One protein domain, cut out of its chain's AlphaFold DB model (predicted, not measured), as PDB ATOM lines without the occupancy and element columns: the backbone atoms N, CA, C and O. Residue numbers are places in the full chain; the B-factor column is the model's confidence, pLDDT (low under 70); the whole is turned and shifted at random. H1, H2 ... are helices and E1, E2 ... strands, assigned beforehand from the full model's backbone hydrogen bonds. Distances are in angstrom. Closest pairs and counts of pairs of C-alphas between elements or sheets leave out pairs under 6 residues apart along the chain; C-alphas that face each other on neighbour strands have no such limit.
ATOM      1  N   VAL A  63     145.035 170.494 126.234       92.19
ATOM      2  CA  VAL A  63     144.061 170.284 127.312       92.19
ATOM      3  C   VAL A  63     144.026 171.506 128.229       92.19
ATOM      4  O   VAL A  63     145.060 172.104 128.534       92.19
ATOM      5  N   THR A  64     142.838 171.877 128.689       96.00
ATOM      6  CA  THR A  64     142.645 172.869 129.750       96.00
ATOM      7  C   THR A  64     141.831 172.293 130.898       96.00
ATOM      8  O   THR A  64     140.977 171.441 130.686       96.00
ATOM      9  N   PHE A  65     142.073 172.780 132.109       97.62
ATOM     10  CA  PHE A  65     141.362 172.398 133.318       97.62
ATOM     11  C   PHE A  65     140.685 173.622 133.926       97.62
ATOM     12  O   PHE A  65     141.334 174.637 134.187       97.62
ATOM     13  N   SER A  66     139.387 173.520 134.181       98.25
ATOM     14  CA  SER A  66     138.590 174.597 134.766       98.25
ATOM     15  C   SER A  66     137.618 174.062 135.812       98.25
ATOM     16  O   SER A  66     137.297 172.875 135.840       98.25
ATOM     17  N   CYS A  67     137.176 174.955 136.696       98.56
ATOM     18  CA  CYS A  67     135.998 174.697 137.505       98.56
ATOM     19  C   CYS A  67     134.766 175.137 136.708       98.56
ATOM     20  O   CYS A  67     134.754 176.239 136.155       98.56
ATOM     21  N   GLY A  68     133.751 174.286 136.652       97.69
ATOM     22  CA  GLY A  68     132.453 174.571 136.049       97.69
ATOM     23  C   GLY A  68     131.348 173.836 136.794       97.69
ATOM     24  O   GLY A  68     131.529 173.438 137.942       97.69
ATOM     25  N   GLU A  69     130.216 173.627 136.136       97.12
ATOM     26  CA  GLU A  69     129.097 172.854 136.673       97.12
ATOM     27  C   GLU A  69     128.878 171.591 135.839       97.12
ATOM     28  O   GLU A  69     129.096 171.587 134.626       97.12
ATOM     29  N   SER A  70     128.456 170.507 136.487       95.25
ATOM     30  CA  SER A  70     128.074 169.266 135.814       95.25
ATOM     31  C   SER A  70     126.949 168.580 136.567       95.25
ATOM     32  O   SER A  70     126.923 168.564 137.799       95.25
ATOM     33  N   GLU A  71     126.045 167.957 135.818       92.81
ATOM     34  CA  GLU A  71     124.951 167.179 136.385       92.81
ATOM     35  C   GLU A  71     125.373 165.726 136.642       92.81
ATOM     36  O   GLU A  71     126.076 165.113 135.837       92.81
ATOM     37  N   TYR A  72     124.935 165.167 137.768       87.19
ATOM     38  CA  TYR A  72     125.054 163.750 138.094       87.19
ATOM     39  C   TYR A  72     123.839 163.301 138.904       87.19
ATOM     40  O   TYR A  72     123.490 163.921 139.910       87.19
ATOM     41  N   ASN A  73     123.172 162.230 138.464       87.94
ATOM     42  CA  ASN A  73     121.944 161.711 139.079       87.94
ATOM     43  C   ASN A  73     120.865 162.794 139.317       87.94
ATOM     44  O   ASN A  73     120.266 162.851 140.394       87.94
ATOM     45  N   GLY A  74     120.640 163.675 138.335       88.88
ATOM     46  CA  GLY A  74     119.614 164.724 138.410       88.88
ATOM     47  C   GLY A  74     119.974 165.918 139.300       88.88
ATOM     48  O   GLY A  74     119.089 166.682 139.683       88.88
ATOM     49  N   LYS A  75     121.244 166.066 139.701       90.19
ATOM     50  CA  LYS A  75     121.724 167.163 140.557       90.19
ATOM     51  C   LYS A  75     122.944 167.839 139.945       90.19
ATOM     52  O   LYS A  75     123.839 167.149 139.468       90.19
ATOM     53  N   SER A  76     122.998 169.168 140.019       94.50
ATOM     54  CA  SER A  76     124.164 169.954 139.598       94.50
ATOM     55  C   SER A  76     125.204 170.047 140.716       94.50
ATOM     56  O   SER A  76     124.859 170.260 141.883       94.50
ATOM     57  N   PHE A  77     126.474 169.894 140.354       95.56
ATOM     58  CA  PHE A  77     127.621 170.015 141.248       95.56
ATOM     59  C   PHE A  77     128.699 170.899 140.612       95.56
ATOM     60  O   PHE A  77     128.915 170.804 139.399       95.56
ATOM     61  N   PRO A  78     129.460 171.673 141.411       97.88
ATOM     62  CA  PRO A  78     130.741 172.192 140.968       97.88
ATOM     63  C   PRO A  78     131.626 171.030 140.519       97.88
ATOM     64  O   PRO A  78     131.711 170.001 141.199       97.88
ATOM     65  N   ALA A  79     132.288 171.191 139.382       97.94
ATOM     66  CA  ALA A  79     133.027 170.137 138.718       97.94
ATOM     67  C   ALA A  79     134.387 170.634 138.234       97.94
ATOM     68  O   ALA A  79     134.483 171.674 137.586       97.94
ATOM     69  N   THR A  80     135.439 169.862 138.499       98.25
ATOM     70  CA  THR A  80     136.703 170.024 137.777       98.25
ATOM     71  C   THR A  80     136.542 169.356 136.419       98.25
ATOM     72  O   THR A  80     136.306 168.147 136.345       98.25
ATOM     73  N   ILE A  81     136.656 170.145 135.355       97.50
ATOM     74  CA  ILE A  81     136.430 169.733 133.969       97.50
ATOM     75  C   ILE A  81     137.766 169.763 133.233       97.50
ATOM     76  O   ILE A  81     138.482 170.763 133.281       97.50
ATOM     77  N   ALA A  82     138.099 168.660 132.569       95.56
ATOM     78  CA  ALA A  82     139.185 168.591 131.603       95.56
ATOM     79  C   ALA A  82     138.601 168.795 130.201       95.56
ATOM     80  O   ALA A  82     137.726 168.043 129.782       95.56
ATOM     81  N   THR A  83     139.075 169.804 129.482       94.94
ATOM     82  CA  THR A  83     138.624 170.148 128.131       94.94
ATOM     83  C   THR A  83     139.761 169.914 127.152       94.94
ATOM     84  O   THR A  83     140.788 170.585 127.228       94.94
ATOM     85  N   GLY A  84     139.578 168.955 126.250       90.44
ATOM     86  CA  GLY A  84     140.421 168.722 125.078       90.44
ATOM     87  C   GLY A  84     139.536 168.692 123.838       90.44
ATOM     88  O   GLY A  84     138.836 169.664 123.563       90.44
ATOM     89  N   ASP A  85     139.517 167.557 123.139       87.88
ATOM     90  CA  ASP A  85     138.577 167.319 122.031       87.88
ATOM     91  C   ASP A  85     137.119 167.260 122.527       87.88
ATOM     92  O   ASP A  85     136.190 167.671 121.834       87.88
ATOM     93  N   GLU A  86     136.929 166.811 123.768       89.69
ATOM     94  CA  GLU A  86     135.672 166.852 124.509       89.69
ATOM     95  C   GLU A  86     135.887 167.434 125.914       89.69
ATOM     96  O   GLU A  86     137.012 167.506 126.419       89.69
ATOM     97  N   SER A  87     134.798 167.888 126.543       93.19
ATOM     98  CA  SER A  87     134.812 168.348 127.936       93.19
ATOM     99  C   SER A  87     134.331 167.236 128.859       93.19
ATOM    100  O   SER A  87     133.176 166.823 128.799       93.19
ATOM    101  N   ILE A  88     135.221 166.774 129.731       94.38
ATOM    102  CA  ILE A  88     134.988 165.654 130.639       94.38
ATOM    103  C   ILE A  88     135.002 166.184 132.076       94.38
ATOM    104  O   ILE A  88     136.057 166.615 132.554       94.38
ATOM    105  N   PRO A  89     133.884 166.123 132.823       95.62
ATOM    106  CA  PRO A  89     133.929 166.320 134.266       95.62
ATOM    107  C   PRO A  89     134.693 165.146 134.890       95.62
ATOM    108  O   PRO A  89     134.287 163.988 134.753       95.62
ATOM    109  N   ILE A  90     135.823 165.436 135.538       95.69
ATOM    110  CA  ILE A  90     136.694 164.426 136.159       95.69
ATOM    111  C   ILE A  90     136.485 164.326 137.671       95.69
ATOM    112  O   ILE A  90     136.662 163.251 138.237       95.69
ATOM    113  N   ILE A  91     136.072 165.418 138.322       96.25
ATOM    114  CA  ILE A  91     135.768 165.451 139.757       96.25
ATOM    115  C   ILE A  91     134.489 166.249 139.970       96.25
ATOM    116  O   ILE A  91     134.406 167.380 139.500       96.25
ATOM    117  N   LEU A  92     133.539 165.695 140.717       95.75
ATOM    118  CA  LEU A  92     132.349 166.385 141.208       95.75
ATOM    119  C   LEU A  92     132.496 166.673 142.702       95.75
ATOM    120  O   LEU A  92     132.842 165.796 143.498       95.75
ATOM    121  N   TRP A  93     132.207 167.909 143.091       94.75
ATOM    122  CA  TRP A  93     132.368 168.396 144.454       94.75
ATOM    123  C   TRP A  93     131.007 168.465 145.140       94.75
ATOM    124  O   TRP A  93     130.211 169.363 144.868       94.75
ATOM    125  N   LYS A  94     130.718 167.517 146.038       91.38
ATOM    126  CA  LYS A  94     129.417 167.475 146.713       91.38
ATOM    127  C   LYS A  94     129.164 168.735 147.539       91.38
ATOM    128  O   LYS A  94     129.990 169.104 148.369       91.38
ATOM    129  N   LEU A  95     127.989 169.333 147.342       89.50
ATOM    130  CA  LEU A  95     127.572 170.586 147.980       89.50
ATOM    131  C   LEU A  95     127.444 170.495 149.510       89.50
ATOM    132  O   LEU A  95     127.642 171.491 150.194       89.50
ATOM    133  N   ASP A  96     127.142 169.310 150.041       87.25
ATOM    134  CA  ASP A  96     126.966 169.031 151.474       87.25
ATOM    135  C   ASP A  96     128.271 168.624 152.186       87.25
ATOM    136  O   ASP A  96     128.256 168.286 153.369       87.25
ATOM    137  N   ASN A  97     129.411 168.630 151.485       85.31
ATOM    138  CA  ASN A  97     130.685 168.214 152.058       85.31
ATOM    139  C   ASN A  97     131.453 169.382 152.691       85.31
ATOM    140  O   ASN A  97     132.156 170.127 151.998       85.31
ATOM    141  N   ASN A  98     131.402 169.422 154.023       83.88
ATOM    142  CA  ASN A  98     132.085 170.398 154.874       83.88
ATOM    143  C   ASN A  98     133.310 169.817 155.609       83.88
ATOM    144  O   ASN A  98     133.764 170.402 156.590       83.88
ATOM    145  N   TYR A  99     133.867 168.680 155.168       86.19
ATOM    146  CA  TYR A  99     134.992 168.010 155.848       86.19
ATOM    147  C   TYR A  99     136.192 168.942 156.103       86.19
ATOM    148  O   TYR A  99     136.838 168.872 157.147       86.19
ATOM    149  N   PHE A 100     136.480 169.841 155.158       86.38
ATOM    150  CA  PHE A 100     137.601 170.787 155.236       86.38
ATOM    151  C   PHE A 100     137.250 172.105 155.956       86.38
ATOM    152  O   PHE A 100     138.048 173.046 155.949       86.38
ATOM    153  N   GLY A 101     136.075 172.164 156.589       87.38
ATOM    154  CA  GLY A 101     135.540 173.340 157.263       87.38
ATOM    155  C   GLY A 101     135.019 174.414 156.307       87.38
ATOM    156  O   GLY A 101     135.220 174.364 155.092       87.38
ATOM    157  N   ASP A 102     134.384 175.433 156.883       89.38
ATOM    158  CA  ASP A 102     133.659 176.482 156.145       89.38
ATOM    159  C   ASP A 102     134.561 177.352 155.257       89.38
ATOM    160  O   ASP A 102     134.103 177.980 154.306       89.38
ATOM    161  N   ASN A 103     135.869 177.360 155.526       90.75
ATOM    162  CA  ASN A 103     136.863 178.060 154.711       90.75
ATOM    163  C   ASN A 103     137.196 177.333 153.399       90.75
ATOM    164  O   ASN A 103     137.877 177.914 152.546       90.75
ATOM    165  N   TRP A 104     136.753 176.083 153.239       92.44
ATOM    166  CA  TRP A 104     136.991 175.232 152.071       92.44
ATOM    167  C   TRP A 104     135.688 174.620 151.534       92.44
ATOM    168  O   TRP A 104     135.579 173.393 151.412       92.44
ATOM    169  N   PRO A 105     134.701 175.458 151.158       93.19
ATOM    170  CA  PRO A 105     133.457 174.968 150.593       93.19
ATOM    171  C   PRO A 105     133.703 174.283 149.234       93.19
ATOM    172  O   PRO A 105     134.728 174.525 148.585       93.19
ATOM    173  N   PRO A 106     132.766 173.442 148.763       93.75
ATOM    174  CA  PRO A 106     132.903 172.660 147.530       93.75
ATOM    175  C   PRO A 106     133.320 173.470 146.293       93.75
ATOM    176  O   PRO A 106     134.238 173.060 145.587       93.75
ATOM    177  N   LEU A 107     132.730 174.651 146.075       96.12
ATOM    178  CA  LEU A 107     133.086 175.528 144.951       96.12
ATOM    179  C   LEU A 107     134.546 176.000 145.019       96.12
ATOM    180  O   LEU A 107     135.284 175.875 144.048       96.12
ATOM    181  N   LYS A 108     135.010 176.445 146.189       96.81
ATOM    182  CA  LYS A 108     136.404 176.872 146.368       96.81
ATOM    183  C   LYS A 108     137.385 175.720 146.147       96.81
ATOM    184  O   LYS A 108     138.467 175.915 145.595       96.81
ATOM    185  N   ARG A 109     137.026 174.503 146.572       96.25
ATOM    186  CA  ARG A 109     137.837 173.306 146.299       96.25
ATOM    187  C   ARG A 109     137.898 173.010 144.804       96.25
ATOM    188  O   ARG A 109     138.984 172.750 144.298       96.25
ATOM    189  N   CYS A 110     136.771 173.119 144.106       97.81
ATOM    190  CA  CYS A 110     136.708 172.999 142.655       97.81
ATOM    191  C   CYS A 110     137.641 173.989 141.952       97.81
ATOM    192  O   CYS A 110     138.472 173.573 141.144       97.81
ATOM    193  N   GLU A 111     137.571 175.273 142.294       98.44
ATOM    194  CA  GLU A 111     138.431 176.319 141.730       98.44
ATOM    195  C   GLU A 111     139.915 176.032 141.980       98.44
ATOM    196  O   GLU A 111     140.721 176.007 141.047       98.44
ATOM    197  N   GLU A 112     140.277 175.760 143.233       98.06
ATOM    198  CA  GLU A 112     141.669 175.593 143.634       98.06
ATOM    199  C   GLU A 112     142.294 174.323 143.044       98.06
ATOM    200  O   GLU A 112     143.433 174.348 142.571       98.06
ATOM    201  N   VAL A 113     141.549 173.217 143.016       97.88
ATOM    202  CA  VAL A 113     142.015 171.975 142.397       97.88
ATOM    203  C   VAL A 113     142.152 172.144 140.888       97.88
ATOM    204  O   VAL A 113     143.212 171.835 140.347       97.88
ATOM    205  N   SER A 114     141.155 172.716 140.209       98.38
ATOM    206  CA  SER A 114     141.225 172.954 138.757       98.38
ATOM    207  C   SER A 114     142.408 173.855 138.390       98.38
ATOM    208  O   SER A 114     143.164 173.554 137.466       98.38
ATOM    209  N   ARG A 115     142.658 174.905 139.186       98.31
ATOM    210  CA  ARG A 115     143.827 175.782 139.045       98.31
ATOM    211  C   ARG A 115     145.146 175.021 139.199       98.31
ATOM    212  O   ARG A 115     146.096 175.289 138.463       98.31
ATOM    213  N   ARG A 116     145.242 174.080 140.148       97.88
ATOM    214  CA  ARG A 116     146.439 173.237 140.334       97.88
ATOM    215  C   ARG A 116     146.659 172.307 139.147       97.88
ATOM    216  O   ARG A 116     147.791 172.248 138.669       97.88
ATOM    217  N   PHE A 117     145.602 171.660 138.652       97.12
ATOM    218  CA  PHE A 117     145.654 170.856 137.429       97.12
ATOM    219  C   PHE A 117     146.183 171.680 136.254       97.12
ATOM    220  O   PHE A 117     147.202 171.309 135.671       97.12
ATOM    221  N   GLN A 118     145.571 172.836 135.976       96.94
ATOM    222  CA  GLN A 118     145.981 173.716 134.880       96.94
ATOM    223  C   GLN A 118     147.443 174.151 135.021       96.94
ATOM    224  O   GLN A 118     148.240 173.970 134.105       96.94
ATOM    225  N   ARG A 119     147.831 174.658 136.196       96.19
ATOM    226  CA  ARG A 119     149.200 175.124 136.459       96.19
ATOM    227  C   ARG A 119     150.236 174.022 136.258       96.19
ATOM    228  O   ARG A 119     151.304 174.286 135.712       96.19
ATOM    229  N   ILE A 120     149.977 172.809 136.747       95.12
ATOM    230  CA  ILE A 120     150.942 171.708 136.636       95.12
ATOM    231  C   ILE A 120     150.978 171.158 135.204       95.12
ATOM    232  O   ILE A 120     152.057 170.826 134.703       95.12
ATOM    233  N   TYR A 121     149.834 171.121 134.523       94.38
ATOM    234  CA  TYR A 121     149.763 170.784 133.107       94.38
ATOM    235  C   TYR A 121     150.550 171.778 132.242       94.38
ATOM    236  O   TYR A 121     151.410 171.358 131.473       94.38
ATOM    237  N   ASP A 122     150.364 173.085 132.430       93.31
ATOM    238  CA  ASP A 122     151.121 174.109 131.696       93.31
ATOM    239  C   ASP A 122     152.628 174.041 131.985       93.31
ATOM    240  O   ASP A 122     153.450 174.312 131.108       93.31
ATOM    241  N   ARG A 123     153.000 173.665 133.216       91.31
ATOM    242  CA  ARG A 123     154.397 173.568 133.651       91.31
ATOM    243  C   ARG A 123     155.122 172.372 133.032       91.31
ATOM    244  O   ARG A 123     156.191 172.548 132.459       91.31
ATOM    245  N   ASP A 124     154.568 171.167 133.177       87.38
ATOM    246  CA  ASP A 124     155.273 169.915 132.858       87.38
ATOM    247  C   ASP A 124     154.442 168.917 132.026       87.38
ATOM    248  O   ASP A 124     154.939 167.841 131.691       87.38
ATOM    249  N   GLY A 125     153.192 169.243 131.687       88.75
ATOM    250  CA  GLY A 125     152.276 168.374 130.942       88.75
ATOM    251  C   GLY A 125     151.564 167.313 131.774       88.75
ATOM    252  O   GLY A 125     151.025 166.383 131.192       88.75
ATOM    253  N   LEU A 126     151.578 167.431 133.110       90.06
ATOM    254  CA  LEU A 126     150.904 166.509 134.036       90.06
ATOM    255  C   LEU A 126     151.274 165.029 133.794       90.06
ATOM    256  O   LEU A 126     150.413 164.179 133.648       90.06
ATOM    257  N   LYS A 127     152.572 164.715 133.712       86.19
ATOM    258  CA  LYS A 127     153.061 163.415 133.207       86.19
ATOM    259  C   LYS A 127     152.881 162.231 134.150       86.19
ATOM    260  O   LYS A 127     152.654 161.120 133.684       86.19
ATOM    261  N   ARG A 128     153.047 162.432 135.459       91.12
ATOM    262  CA  ARG A 128     152.982 161.349 136.449       91.12
ATOM    263  C   ARG A 128     152.186 161.766 137.655       91.12
ATOM    264  O   ARG A 128     152.445 162.838 138.194       91.12
ATOM    265  N   LEU A 129     151.289 160.895 138.096       93.88
ATOM    266  CA  LEU A 129     150.522 161.073 139.320       93.88
ATOM    267  C   LEU A 129     150.967 160.072 140.381       93.88
ATOM    268  O   LEU A 129     151.327 158.940 140.062       93.88
ATOM    269  N   VAL A 130     150.930 160.495 141.637       92.75
ATOM    270  CA  VAL A 130     151.217 159.649 142.793       92.75
ATOM    271  C   VAL A 130     150.201 159.916 143.892       92.75
ATOM    272  O   VAL A 130     149.853 161.066 144.172       92.75
ATOM    273  N   ALA A 131     149.741 158.834 144.502       91.75
ATOM    274  CA  ALA A 131     148.958 158.822 145.723       91.75
ATOM    275  C   ALA A 131     149.912 158.682 146.917       91.75
ATOM    276  O   ALA A 131     150.781 157.804 146.930       91.75
ATOM    277  N   THR A 132     149.817 159.571 147.908       90.12
ATOM    278  CA  THR A 132     150.699 159.495 149.079       90.12
ATOM    279  C   THR A 132     150.147 160.188 150.324       90.12
ATOM    280  O   THR A 132     149.124 160.866 150.265       90.12
ATOM    281  N   LEU A 133     150.832 160.000 151.455       89.44
ATOM    282  CA  LEU A 133     150.652 160.762 152.682       89.44
ATOM    283  C   LEU A 133     151.736 161.833 152.749       89.44
ATOM    284  O   LEU A 133     152.922 161.526 152.610       89.44
ATOM    285  N   GLU A 134     151.325 163.074 152.972       88.69
ATOM    286  CA  GLU A 134     152.231 164.199 153.177       88.69
ATOM    287  C   GLU A 134     152.136 164.725 154.607       88.69
ATOM    288  O   GLU A 134     151.081 164.674 155.244       88.69
ATOM    289  N   THR A 135     153.251 165.262 155.099       87.81
ATOM    290  CA  THR A 135     153.423 165.728 156.486       87.81
ATOM    291  C   THR A 135     153.656 167.235 156.585       87.81
ATOM    292  O   THR A 135     154.094 167.734 157.620       87.81
ATOM    293  N   TRP A 136     153.363 168.002 155.524       82.56
ATOM    294  CA  TRP A 136     153.527 169.466 155.550       82.56
ATOM    295  C   TRP A 136     152.565 170.143 156.534       82.56
ATOM    296  O   TRP A 136     152.813 171.268 156.962       82.56
ATOM    297  N   VAL A 137     151.470 169.465 156.890       79.25
ATOM    298  CA  VAL A 137     150.578 169.893 157.967       79.25
ATOM    299  C   VAL A 137     151.164 169.407 159.295       79.25
ATOM    300  O   VAL A 137     151.297 168.198 159.490       79.25
ATOM    301  N   PRO A 138     151.498 170.313 160.232       81.31
ATOM    302  CA  PRO A 138     152.068 169.920 161.512       81.31
ATOM    303  C   PRO A 138     151.189 168.902 162.244       81.31
ATOM    304  O   PRO A 138     149.973 169.075 162.340       81.31
ATOM    305  N   ASN A 139     151.822 167.865 162.797       82.12
ATOM    306  CA  ASN A 139     151.187 166.824 163.614       82.12
ATOM    307  C   ASN A 139     150.098 166.001 162.900       82.12
ATOM    308  O   ASN A 139     149.266 165.388 163.568       82.12
ATOM    309  N   LYS A 140     150.070 165.987 161.561       83.12
ATOM    310  CA  LYS A 140     149.069 165.231 160.807       83.12
ATOM    311  C   LYS A 140     149.621 164.724 159.478       83.12
ATOM    312  O   LYS A 140     150.128 165.496 158.673       83.12
ATOM    313  N   GLU A 141     149.429 163.436 159.221       87.62
ATOM    314  CA  GLU A 141     149.551 162.880 157.875       87.62
ATOM    315  C   GLU A 141     148.283 163.180 157.081       87.62
ATOM    316  O   GLU A 141     147.158 162.976 157.553       87.62
ATOM    317  N   VAL A 142     148.461 163.700 155.872       88.88
ATOM    318  CA  VAL A 142     147.357 164.088 155.004       88.88
ATOM    319  C   VAL A 142     147.433 163.283 153.712       88.88
ATOM    320  O   VAL A 142     148.428 163.406 152.994       88.88
ATOM    321  N   PRO A 143     146.405 162.482 153.386       91.06
ATOM    322  CA  PRO A 143     146.346 161.799 152.106       91.06
ATOM    323  C   PRO A 143     146.152 162.811 150.978       91.06
ATOM    324  O   PRO A 143     145.285 163.688 151.034       91.06
ATOM    325  N   VAL A 144     146.982 162.699 149.947       93.56
ATOM    326  CA  VAL A 144     147.011 163.614 148.807       93.56
ATOM    327  C   VAL A 144     147.239 162.871 147.495       93.56
ATOM    328  O   VAL A 144     147.804 161.777 147.453       93.56
ATOM    329  N   ILE A 145     146.835 163.520 146.406       95.06
ATOM    330  CA  ILE A 145     147.245 163.177 145.045       95.06
ATOM    331  C   ILE A 145     148.151 164.294 144.537       95.06
ATOM    332  O   ILE A 145     147.784 165.474 144.581       95.06
ATOM    333  N   CYS A 146     149.317 163.914 144.025       95.44
ATOM    334  CA  CYS A 146     150.309 164.831 143.485       95.44
ATOM    335  C   CYS A 146     150.664 164.501 142.043       95.44
ATOM    336  O   CYS A 146     150.569 163.351 141.623       95.44
ATOM    337  N   ALA A 147     151.146 165.502 141.312       94.81
ATOM    338  CA  ALA A 147     151.749 165.341 140.003       94.81
ATOM    339  C   ALA A 147     153.253 165.614 140.052       94.81
ATOM    340  O   ALA A 147     153.693 166.757 140.190       94.81
ATOM    341  N   VAL A 148     154.045 164.554 139.921       92.06
ATOM    342  CA  VAL A 148     155.498 164.579 140.108       92.06
ATOM    343  C   VAL A 148     156.254 164.444 138.787       92.06
ATOM    344  O   VAL A 148     155.713 164.025 137.764       92.06
ATOM    345  N   LYS A 149     157.542 164.803 138.785       87.12
ATOM    346  CA  LYS A 149     158.382 164.744 137.576       87.12
ATOM    347  C   LYS A 149     158.911 163.335 137.293       87.12
ATOM    348  O   LYS A 149     159.040 162.944 136.131       87.12
ATOM    349  N   SER A 150     159.204 162.565 138.335       85.94
ATOM    350  CA  SER A 150     159.735 161.199 138.264       85.94
ATOM    351  C   SER A 150     159.301 160.381 139.483       85.94
ATOM    352  O   SER A 150     158.859 160.950 140.475       85.94
ATOM    353  N   GLU A 151     159.459 159.060 139.423       82.50
ATOM    354  CA  GLU A 151     159.108 158.130 140.516       82.50
ATOM    355  C   GLU A 151     159.903 158.385 141.807       82.50
ATOM    356  O   GLU A 151     159.408 158.177 142.906       82.50
ATOM    357  N   ASN A 152     161.116 158.926 141.686       81.56
ATOM    358  CA  ASN A 152     161.955 159.268 142.838       81.56
ATOM    359  C   ASN A 152     161.706 160.694 143.358       81.56
ATOM    360  O   ASN A 152     162.400 161.153 144.263       81.56
ATOM    361  N   SER A 153     160.771 161.437 142.757       84.31
ATOM    362  CA  SER A 153     160.465 162.801 143.184       84.31
ATOM    363  C   SER A 153     159.611 162.790 144.450       84.31
ATOM    364  O   SER A 153     158.608 162.085 144.540       84.31
ATOM    365  N   VAL A 154     159.979 163.641 145.402       87.06
ATOM    366  CA  VAL A 154     159.134 163.963 146.553       87.06
ATOM    367  C   VAL A 154     157.977 164.837 146.067       87.06
ATOM    368  O   VAL A 154     158.184 165.722 145.232       87.06
ATOM    369  N   CYS A 155     156.759 164.589 146.554       90.44
ATOM    370  CA  CYS A 155     155.691 165.549 146.332       90.44
ATOM    371  C   CYS A 155     155.998 166.794 147.168       90.44
ATOM    372  O   CYS A 155     156.295 166.707 148.353       90.44
ATOM    373  N   HIS A 156     155.969 167.959 146.534       90.56
ATOM    374  CA  HIS A 156     156.021 169.241 147.222       90.56
ATOM    375  C   HIS A 156     154.681 169.956 147.070       90.56
ATOM    376  O   HIS A 156     153.869 169.600 146.220       90.56
ATOM    377  N   GLU A 157     154.466 171.037 147.816       89.44
ATOM    378  CA  GLU A 157     153.229 171.826 147.734       89.44
ATOM    379  C   GLU A 157     152.906 172.286 146.305       89.44
ATOM    380  O   GLU A 157     151.765 172.233 145.848       89.44
ATOM    381  N   LYS A 158     153.936 172.639 145.530       92.00
ATOM    382  CA  LYS A 158     153.790 172.995 144.112       92.00
ATOM    383  C   LYS A 158     153.361 171.825 143.216       92.00
ATOM    384  O   LYS A 158     153.032 172.077 142.056       92.00
ATOM    385  N   ASP A 159     153.411 170.594 143.692       94.38
ATOM    386  CA  ASP A 159     153.072 169.362 142.974       94.38
ATOM    387  C   ASP A 159     151.737 168.777 143.456       94.38
ATOM    388  O   ASP A 159     151.205 167.865 142.829       94.38
ATOM    389  N   LEU A 160     151.151 169.341 144.518       95.69
ATOM    390  CA  LEU A 160     149.837 168.970 145.024       95.69
ATOM    391  C   LEU A 160     148.743 169.253 143.985       95.69
ATOM    392  O   LEU A 160     148.605 170.382 143.501       95.69
ATOM    393  N   LEU A 161     147.919 168.241 143.709       96.12
ATOM    394  CA  LEU A 161     146.675 168.387 142.957       96.12
ATOM    395  C   LEU A 161     145.486 168.447 143.909       96.12
ATOM    396  O   LEU A 161     144.745 169.428 143.909       96.12
ATOM    397  N   ILE A 162     145.327 167.416 144.742       94.81
ATOM    398  CA  ILE A 162     144.122 167.207 145.545       94.81
ATOM    399  C   ILE A 162     144.516 166.792 146.957       94.81
ATOM    400  O   ILE A 162     145.308 165.872 147.142       94.81
ATOM    401  N   THR A 163     143.911 167.441 147.946       93.12
ATOM    402  CA  THR A 163     143.922 166.990 149.339       93.12
ATOM    403  C   THR A 163     142.689 166.129 149.591       93.12
ATOM    404  O   THR A 163     141.587 166.523 149.209       93.12
ATOM    405  N   LEU A 164     142.866 164.954 150.193       92.06
ATOM    406  CA  LEU A 164     141.794 163.982 150.408       92.06
ATOM    407  C   LEU A 164     141.284 164.007 151.852       92.06
ATOM    408  O   LEU A 164     141.916 164.574 152.747       92.06
ATOM    409  N   GLU A 165     140.113 163.417 152.071       87.94
ATOM    410  CA  GLU A 165     139.571 163.246 153.415       87.94
ATOM    411  C   GLU A 165     140.378 162.166 154.141       87.94
ATOM    412  O   GLU A 165     140.881 161.228 153.530       87.94
ATOM    413  N   SER A 166     140.529 162.270 155.463       82.19
ATOM    414  CA  SER A 166     141.457 161.413 156.227       82.19
ATOM    415  C   SER A 166     141.166 159.915 156.154       82.19
ATOM    416  O   SER A 166     142.018 159.123 156.532       82.19
ATOM    417  N   LYS A 167     139.955 159.520 155.754       79.88
ATOM    418  CA  LYS A 167     139.569 158.112 155.609       79.88
ATOM    419  C   LYS A 167     139.658 157.618 154.164       79.88
ATOM    420  O   LYS A 167     139.459 156.429 153.944       79.88
ATOM    421  N   ASP A 168     139.955 158.498 153.211       83.31
ATOM    422  CA  ASP A 168     140.071 158.126 151.810       83.31
ATOM    423  C   ASP A 168     141.299 157.256 151.566       83.31
ATOM    424  O   ASP A 168     142.372 157.496 152.121       83.31
ATOM    425  N   ASN A 169     141.142 156.279 150.672       85.00
ATOM    426  CA  ASN A 169     142.272 155.595 150.074       85.00
ATOM    427  C   ASN A 169     142.794 156.402 148.876       85.00
ATOM    428  O   ASN A 169     142.107 156.469 147.853       85.00
ATOM    429  N   PRO A 170     143.983 157.029 148.968       87.56
ATOM    430  CA  PRO A 170     144.522 157.843 147.893       87.56
ATOM    431  C   PRO A 170     144.776 157.041 146.612       87.56
ATOM    432  O   PRO A 170     144.591 157.598 145.530       87.56
ATOM    433  N   ASP A 171     145.138 155.756 146.710       87.88
ATOM    434  CA  ASP A 171     145.346 154.901 145.537       87.88
ATOM    435  C   ASP A 171     144.027 154.613 144.808       87.88
ATOM    436  O   ASP A 171     143.986 154.661 143.577       87.88
ATOM    437  N   ASP A 172     142.940 154.380 145.553       88.44
ATOM    438  CA  ASP A 172     141.611 154.146 144.976       88.44
ATOM    439  C   ASP A 172     141.090 155.411 144.286       88.44
ATOM    440  O   ASP A 172     140.708 155.362 143.119       88.44
ATOM    441  N   VAL A 173     141.176 156.566 144.955       89.94
ATOM    442  CA  VAL A 173     140.747 157.848 144.371       89.94
ATOM    443  C   VAL A 173     141.558 158.179 143.116       89.94
ATOM    444  O   VAL A 173     141.009 158.658 142.120       89.94
ATOM    445  N   LEU A 174     142.873 157.939 143.136       92.19
ATOM    446  CA  LEU A 174     143.711 158.158 141.962       92.19
ATOM    447  C   LEU A 174     143.319 157.208 140.825       92.19
ATOM    448  O   LEU A 174     143.189 157.645 139.683       92.19
ATOM    449  N   LYS A 175     143.075 155.930 141.122       90.31
ATOM    450  CA  LYS A 175     142.620 154.951 140.132       90.31
ATOM    451  C   LYS A 175     141.284 155.350 139.501       90.31
ATOM    452  O   LYS A 175     141.171 155.302 138.279       90.31
ATOM    453  N   GLU A 176     140.306 155.784 140.293       90.44
ATOM    454  CA  GLU A 176     139.011 156.277 139.800       90.44
ATOM    455  C   GLU A 176     139.187 157.481 138.869       90.44
ATOM    456  O   GLU A 176     138.616 157.514 137.777       90.44
ATOM    457  N   LEU A 177     140.047 158.434 139.243       92.25
ATOM    458  CA  LEU A 177     140.338 159.611 138.423       92.25
ATOM    459  C   LEU A 177     140.933 159.228 137.058       92.25
ATOM    460  O   LEU A 177     140.560 159.787 136.025       92.25
ATOM    461  N   LEU A 178     141.844 158.252 137.046       91.00
ATOM    462  CA  LEU A 178     142.471 157.750 135.823       91.00
ATOM    463  C   LEU A 178     141.500 156.955 134.955       91.00
ATOM    464  O   LEU A 178     141.518 157.105 133.733       91.00
ATOM    465  N   ASN A 179     140.661 156.123 135.566       89.81
ATOM    466  CA  ASN A 179     139.635 155.362 134.864       89.81
ATOM    467  C   ASN A 179     138.630 156.303 134.199       89.81
ATOM    468  O   ASN A 179     138.403 156.189 132.995       89.81
ATOM    469  N   ARG A 180     138.129 157.300 134.942       90.81
ATOM    470  CA  ARG A 180     137.243 158.343 134.413       90.81
ATOM    471  C   ARG A 180     137.853 159.068 133.220       90.81
ATOM    472  O   ARG A 180     137.174 159.268 132.221       90.81
ATOM    473  N   HIS A 181     139.124 159.449 133.306       87.25
ATOM    474  CA  HIS A 181     139.802 160.111 132.193       87.25
ATOM    475  C   HIS A 181     139.948 159.191 130.968       87.25
ATOM    476  O   HIS A 181     139.839 159.652 129.836       87.25
ATOM    477  N   LYS A 182     140.244 157.899 131.159       86.94
ATOM    478  CA  LYS A 182     140.444 156.947 130.051       86.94
ATOM    479  C   LYS A 182     139.142 156.548 129.362       86.94
ATOM    480  O   LYS A 182     139.146 156.333 128.155       86.94
ATOM    481  N   LEU A 183     138.070 156.379 130.131       87.69
ATOM    482  CA  LEU A 183     136.791 155.842 129.667       87.69
ATOM    483  C   LEU A 183     135.633 156.753 130.117       87.69
ATOM    484  O   LEU A 183     134.763 156.314 130.874       87.69
ATOM    485  N   PRO A 184     135.582 158.016 129.651       85.25
ATOM    486  CA  PRO A 184     134.634 159.018 130.148       85.25
ATOM    487  C   PRO A 184     133.162 158.650 129.923       85.25
ATOM    488  O   PRO A 184     132.294 159.134 130.645       85.25
ATOM    489  N   SER A 185     132.852 157.770 128.972       86.94
ATOM    490  CA  SER A 185     131.478 157.299 128.743       86.94
ATOM    491  C   SER A 185     131.092 156.065 129.568       86.94
ATOM    492  O   SER A 185     129.914 155.731 129.621       86.94
ATOM    493  N   GLN A 186     132.056 155.363 130.177       87.31
ATOM    494  CA  GLN A 186     131.823 154.099 130.901       87.31
ATOM    495  C   GLN A 186     132.034 154.232 132.412       87.31
ATOM    496  O   GLN A 186     131.420 153.501 133.182       87.31
ATOM    497  N   GLU A 187     132.885 155.165 132.834       88.50
ATOM    498  CA  GLU A 187     133.274 155.354 134.230       88.50
ATOM    499  C   GLU A 187     132.647 156.640 134.777       88.50
ATOM    500  O   GLU A 187     132.743 157.678 134.115       88.50
ATOM    501  N   PRO A 188     132.011 156.635 135.961       86.75
ATOM    502  CA  PRO A 188     131.425 157.844 136.530       86.75
ATOM    503  C   PRO A 188     132.512 158.854 136.941       86.75
ATOM    504  O   PRO A 188     133.647 158.466 137.229       86.75
ATOM    505  N   PRO A 189     132.204 160.165 136.983       86.25
ATOM    506  CA  PRO A 189     133.101 161.150 137.580       86.25
ATOM    507  C   PRO A 189     133.440 160.811 139.034       86.25
ATOM    508  O   PRO A 189     132.591 160.296 139.764       86.25
ATOM    509  N   VAL A 190     134.640 161.183 139.487       88.62
ATOM    510  CA  VAL A 190     135.017 161.008 140.895       88.62
ATOM    511  C   VAL A 190     134.157 161.926 141.760       88.62
ATOM    512  O   VAL A 190     134.261 163.150 141.661       88.62
ATOM    513  N   LEU A 191     133.326 161.362 142.632       88.62
ATOM    514  CA  LEU A 191     132.469 162.129 143.532       88.62
ATOM    515  C   LEU A 191     133.167 162.338 144.880       88.62
ATOM    516  O   LEU A 191     133.486 161.384 145.582       88.62
ATOM    517  N   ARG A 192     133.417 163.592 145.279       88.00
ATOM    518  CA  ARG A 192     134.129 163.904 146.534       88.00
ATOM    519  C   ARG A 192     133.193 164.415 147.616       88.00
ATOM    520  O   ARG A 192     132.432 165.355 147.393       88.00
ATOM    521  N   GLY A 193     133.306 163.833 148.813       75.50
ATOM    522  CA  GLY A 193     132.358 164.004 149.921       75.50
ATOM    523  C   GLY A 193     131.333 162.891 150.084       75.50
ATOM    524  O   GLY A 193     130.309 163.093 150.743       75.50
ATOM    525  N   GLU A 194     131.529 161.762 149.403       66.12
ATOM    526  CA  GLU A 194     130.772 160.538 149.651       66.12
ATOM    527  C   GLU A 194     131.337 159.787 150.872       66.12
ATOM    528  O   GLU A 194     132.306 160.225 151.492       66.12
ATOM    529  N   LYS A 195     130.704 158.674 151.263       59.25
ATOM    530  CA  LYS A 195     131.248 157.764 152.274       59.25
ATOM    531  C   LYS A 195     132.703 157.435 151.917       59.25
ATOM    532  O   LYS A 195     132.965 157.098 150.764       59.25
ATOM    533  N   PRO A 196     133.619 157.503 152.892       52.34
ATOM    534  CA  PRO A 196     135.022 157.276 152.617       52.34
ATOM    535  C   PRO A 196     135.235 155.861 152.047       52.34
ATOM    536  O   PRO A 196     134.578 154.920 152.517       52.34
ATOM    537  N   PRO A 197     136.151 155.691 151.076       51.50
ATOM    538  CA  PRO A 197     136.718 154.398 150.710       51.50
ATOM    539  C   PRO A 197     137.186 153.608 151.940       51.50
ATOM    540  O   PRO A 197     137.354 154.143 153.040       51.50
ATOM    541  N   LYS A 198     137.431 152.305 151.761       54.19
ATOM    542  CA  LYS A 198     138.045 151.481 152.813       54.19
ATOM    543  C   LYS A 198     139.384 152.124 153.207       54.19
ATOM    544  O   LYS A 198     140.162 152.500 152.343       54.19
ATOM    545  N   THR A 199     139.598 152.303 154.507       54.47
ATOM    546  CA  THR A 199     140.664 153.139 155.082       54.47
ATOM    547  C   THR A 199     142.053 152.836 154.520       54.47
ATOM    548  O   THR A 199     142.444 151.670 154.450       54.47
ATOM    549  N   PHE A 200     142.834 153.879 154.231       48.19
ATOM    550  CA  PHE A 200     144.267 153.766 153.957       48.19
ATOM    551  C   PHE A 200     145.040 153.581 155.262       48.19
ATOM    552  O   PHE A 200     145.243 154.541 156.002       48.19
ATOM    553  N   ALA A 201     145.447 152.354 155.565       50.28
ATOM    554  CA  ALA A 201     146.402 152.108 156.647       50.28
ATOM    555  C   ALA A 201     147.671 151.388 156.176       50.28
ATOM    556  O   ALA A 201     148.687 151.458 156.853       50.28
ATOM    557  N   GLU A 202     147.673 150.756 155.001       52.62
ATOM    558  CA  GLU A 202     148.839 150.020 154.510       52.62
ATOM    559  C   GLU A 202     148.879 150.089 152.980       52.62
ATOM    560  O   GLU A 202     148.197 149.334 152.294       52.62
ATOM    561  N   GLY A 203     149.655 151.019 152.419       51.41
ATOM    562  CA  GLY A 203     149.767 151.169 150.967       51.41
ATOM    563  C   GLY A 203     151.118 151.739 150.562       51.41
ATOM    564  O   GLY A 203     151.481 152.856 150.924       51.41
ATOM    565  N   LYS A 204     151.900 150.946 149.828       56.69
ATOM    566  CA  LYS A 204     153.140 151.397 149.186       56.69
ATOM    567  C   LYS A 204     152.773 152.429 148.113       56.69
ATOM    568  O   LYS A 204     151.858 152.169 147.344       56.69
ATOM    569  N   ARG A 205     153.497 153.555 148.036       64.56
ATOM    570  CA  ARG A 205     153.291 154.606 147.015       64.56
ATOM    571  C   ARG A 205     153.181 153.995 145.610       64.56
ATOM    572  O   ARG A 205     154.136 153.361 145.160       64.56
ATOM    573  N   VAL A 206     152.062 154.218 144.918       71.56
ATOM    574  CA  VAL A 206     151.871 153.813 143.516       71.56
ATOM    575  C   VAL A 206     151.999 155.031 142.602       71.56
ATOM    576  O   VAL A 206     151.360 156.064 142.816       71.56
ATOM    577  N   PHE A 207     152.827 154.907 141.565       74.81
ATOM    578  CA  PHE A 207     153.017 155.933 140.543       74.81
ATOM    579  C   PHE A 207     152.307 155.525 139.254       74.81
ATOM    580  O   PHE A 207     152.435 154.392 138.796       74.81
ATOM    581  N   TYR A 208     151.604 156.472 138.642       80.62
ATOM    582  CA  TYR A 208     150.951 156.291 137.352       80.62
ATOM    583  C   TYR A 208     151.573 157.244 136.335       80.62
ATOM    584  O   TYR A 208     151.462 158.463 136.479       80.62
TER     585      TYR A 208
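What this domain is: This is residues 63 to 208 of the 232 residues of an uncharacterized protein of Microcystis aeruginosa PCC 7806SL (UniProt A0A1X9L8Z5). Look for two small twisted sheets at opposite ends of the longest axis, E1, E2, E3 and E7 at one end and E4, E5 and E6 at the other, bridged by two helices, H1 along one side and H2 along the opposite side. A tail with no named element, residues 193 to 208, runs from the first sheet past H2 to E4. The 146 printed residues hold two helices and seven strands, along the chain E1 E2 E3 H1 E4 E5 E6 H2 E7, in the class mixed, helices and strands. The first sheet, E1 E2 E3 E7, is mixed and the second, E4 E5 E6, antiparallel. The whole is compact and rounded, with a radius of gyration of the C-alphas of 14.4 A and spans of 39 by 31 by 28 A.

Where its parts are: Find C-alpha 64 at (142.645, 172.869, 129.750), where E1, residues 64 to 72, begins its 21.5 A; it bends by 71 degrees at residue 67. E2, residues 75 to 83, covers 21.2 A and bends by 70 degrees at residue 78; E3 is residues 87 to 93. H1, residues 106 to 124, begins at C-alpha 106 (132.903, 172.660, 147.530) and covers 26.9 A. Then come E4, residues 128 to 134, and E5, residues 142 to 148, each 17.0 A, and E6, residues 160 to 163. H2, residues 170 to 182, covers 18.3 A; E7, residues 190 to 192, ends at C-alpha 192 (134.129, 163.904, 146.534).

How they stand to each other: E1, E2 and E3 form a meander, each strand the antiparallel neighbour of the one before; look at N 66 and O 81, 3.0 A, and N 80 and O 91, 2.9 A. E7 is parallel to E3, with N 92 and O 190 at 2.8 A. This sheet is strongly twisted. H1 is on it at a height of 7.3 A, and its C-alpha 118 comes within 5.1 A of C-alpha 65 of E1, their closest pair. H2 is on it too, over E3 and E7; C-alphas 177 and 190 are the closest of H2 and E7, 6.0 A apart. E4, E5 and E6 form a second meander, with N 132 and O 144 at 3.0 A and N 145 and O 162 at 2.9 A. H1 touches E6, closest at C-alphas 116 and 161, 5.5 A; H2 touches E4, closest at C-alphas 131 and 170, 5.0 A. H1 and H2 are apart. In both, every O i to N i+4 pair is within hydrogen-bond range.

The domain as a whole: The two C-alphas farthest apart, those of Asp 85 and Asn 139, are 43.5 A apart. The printed part has no cut; the links E3 to H1 and E5 to E6 are long. Residues 207 to 208 pair, antiparallel, with residues 129 to 130 of E4. The mean pLDDT of the printed part is 87.7; residues 194 to 205 are under 70.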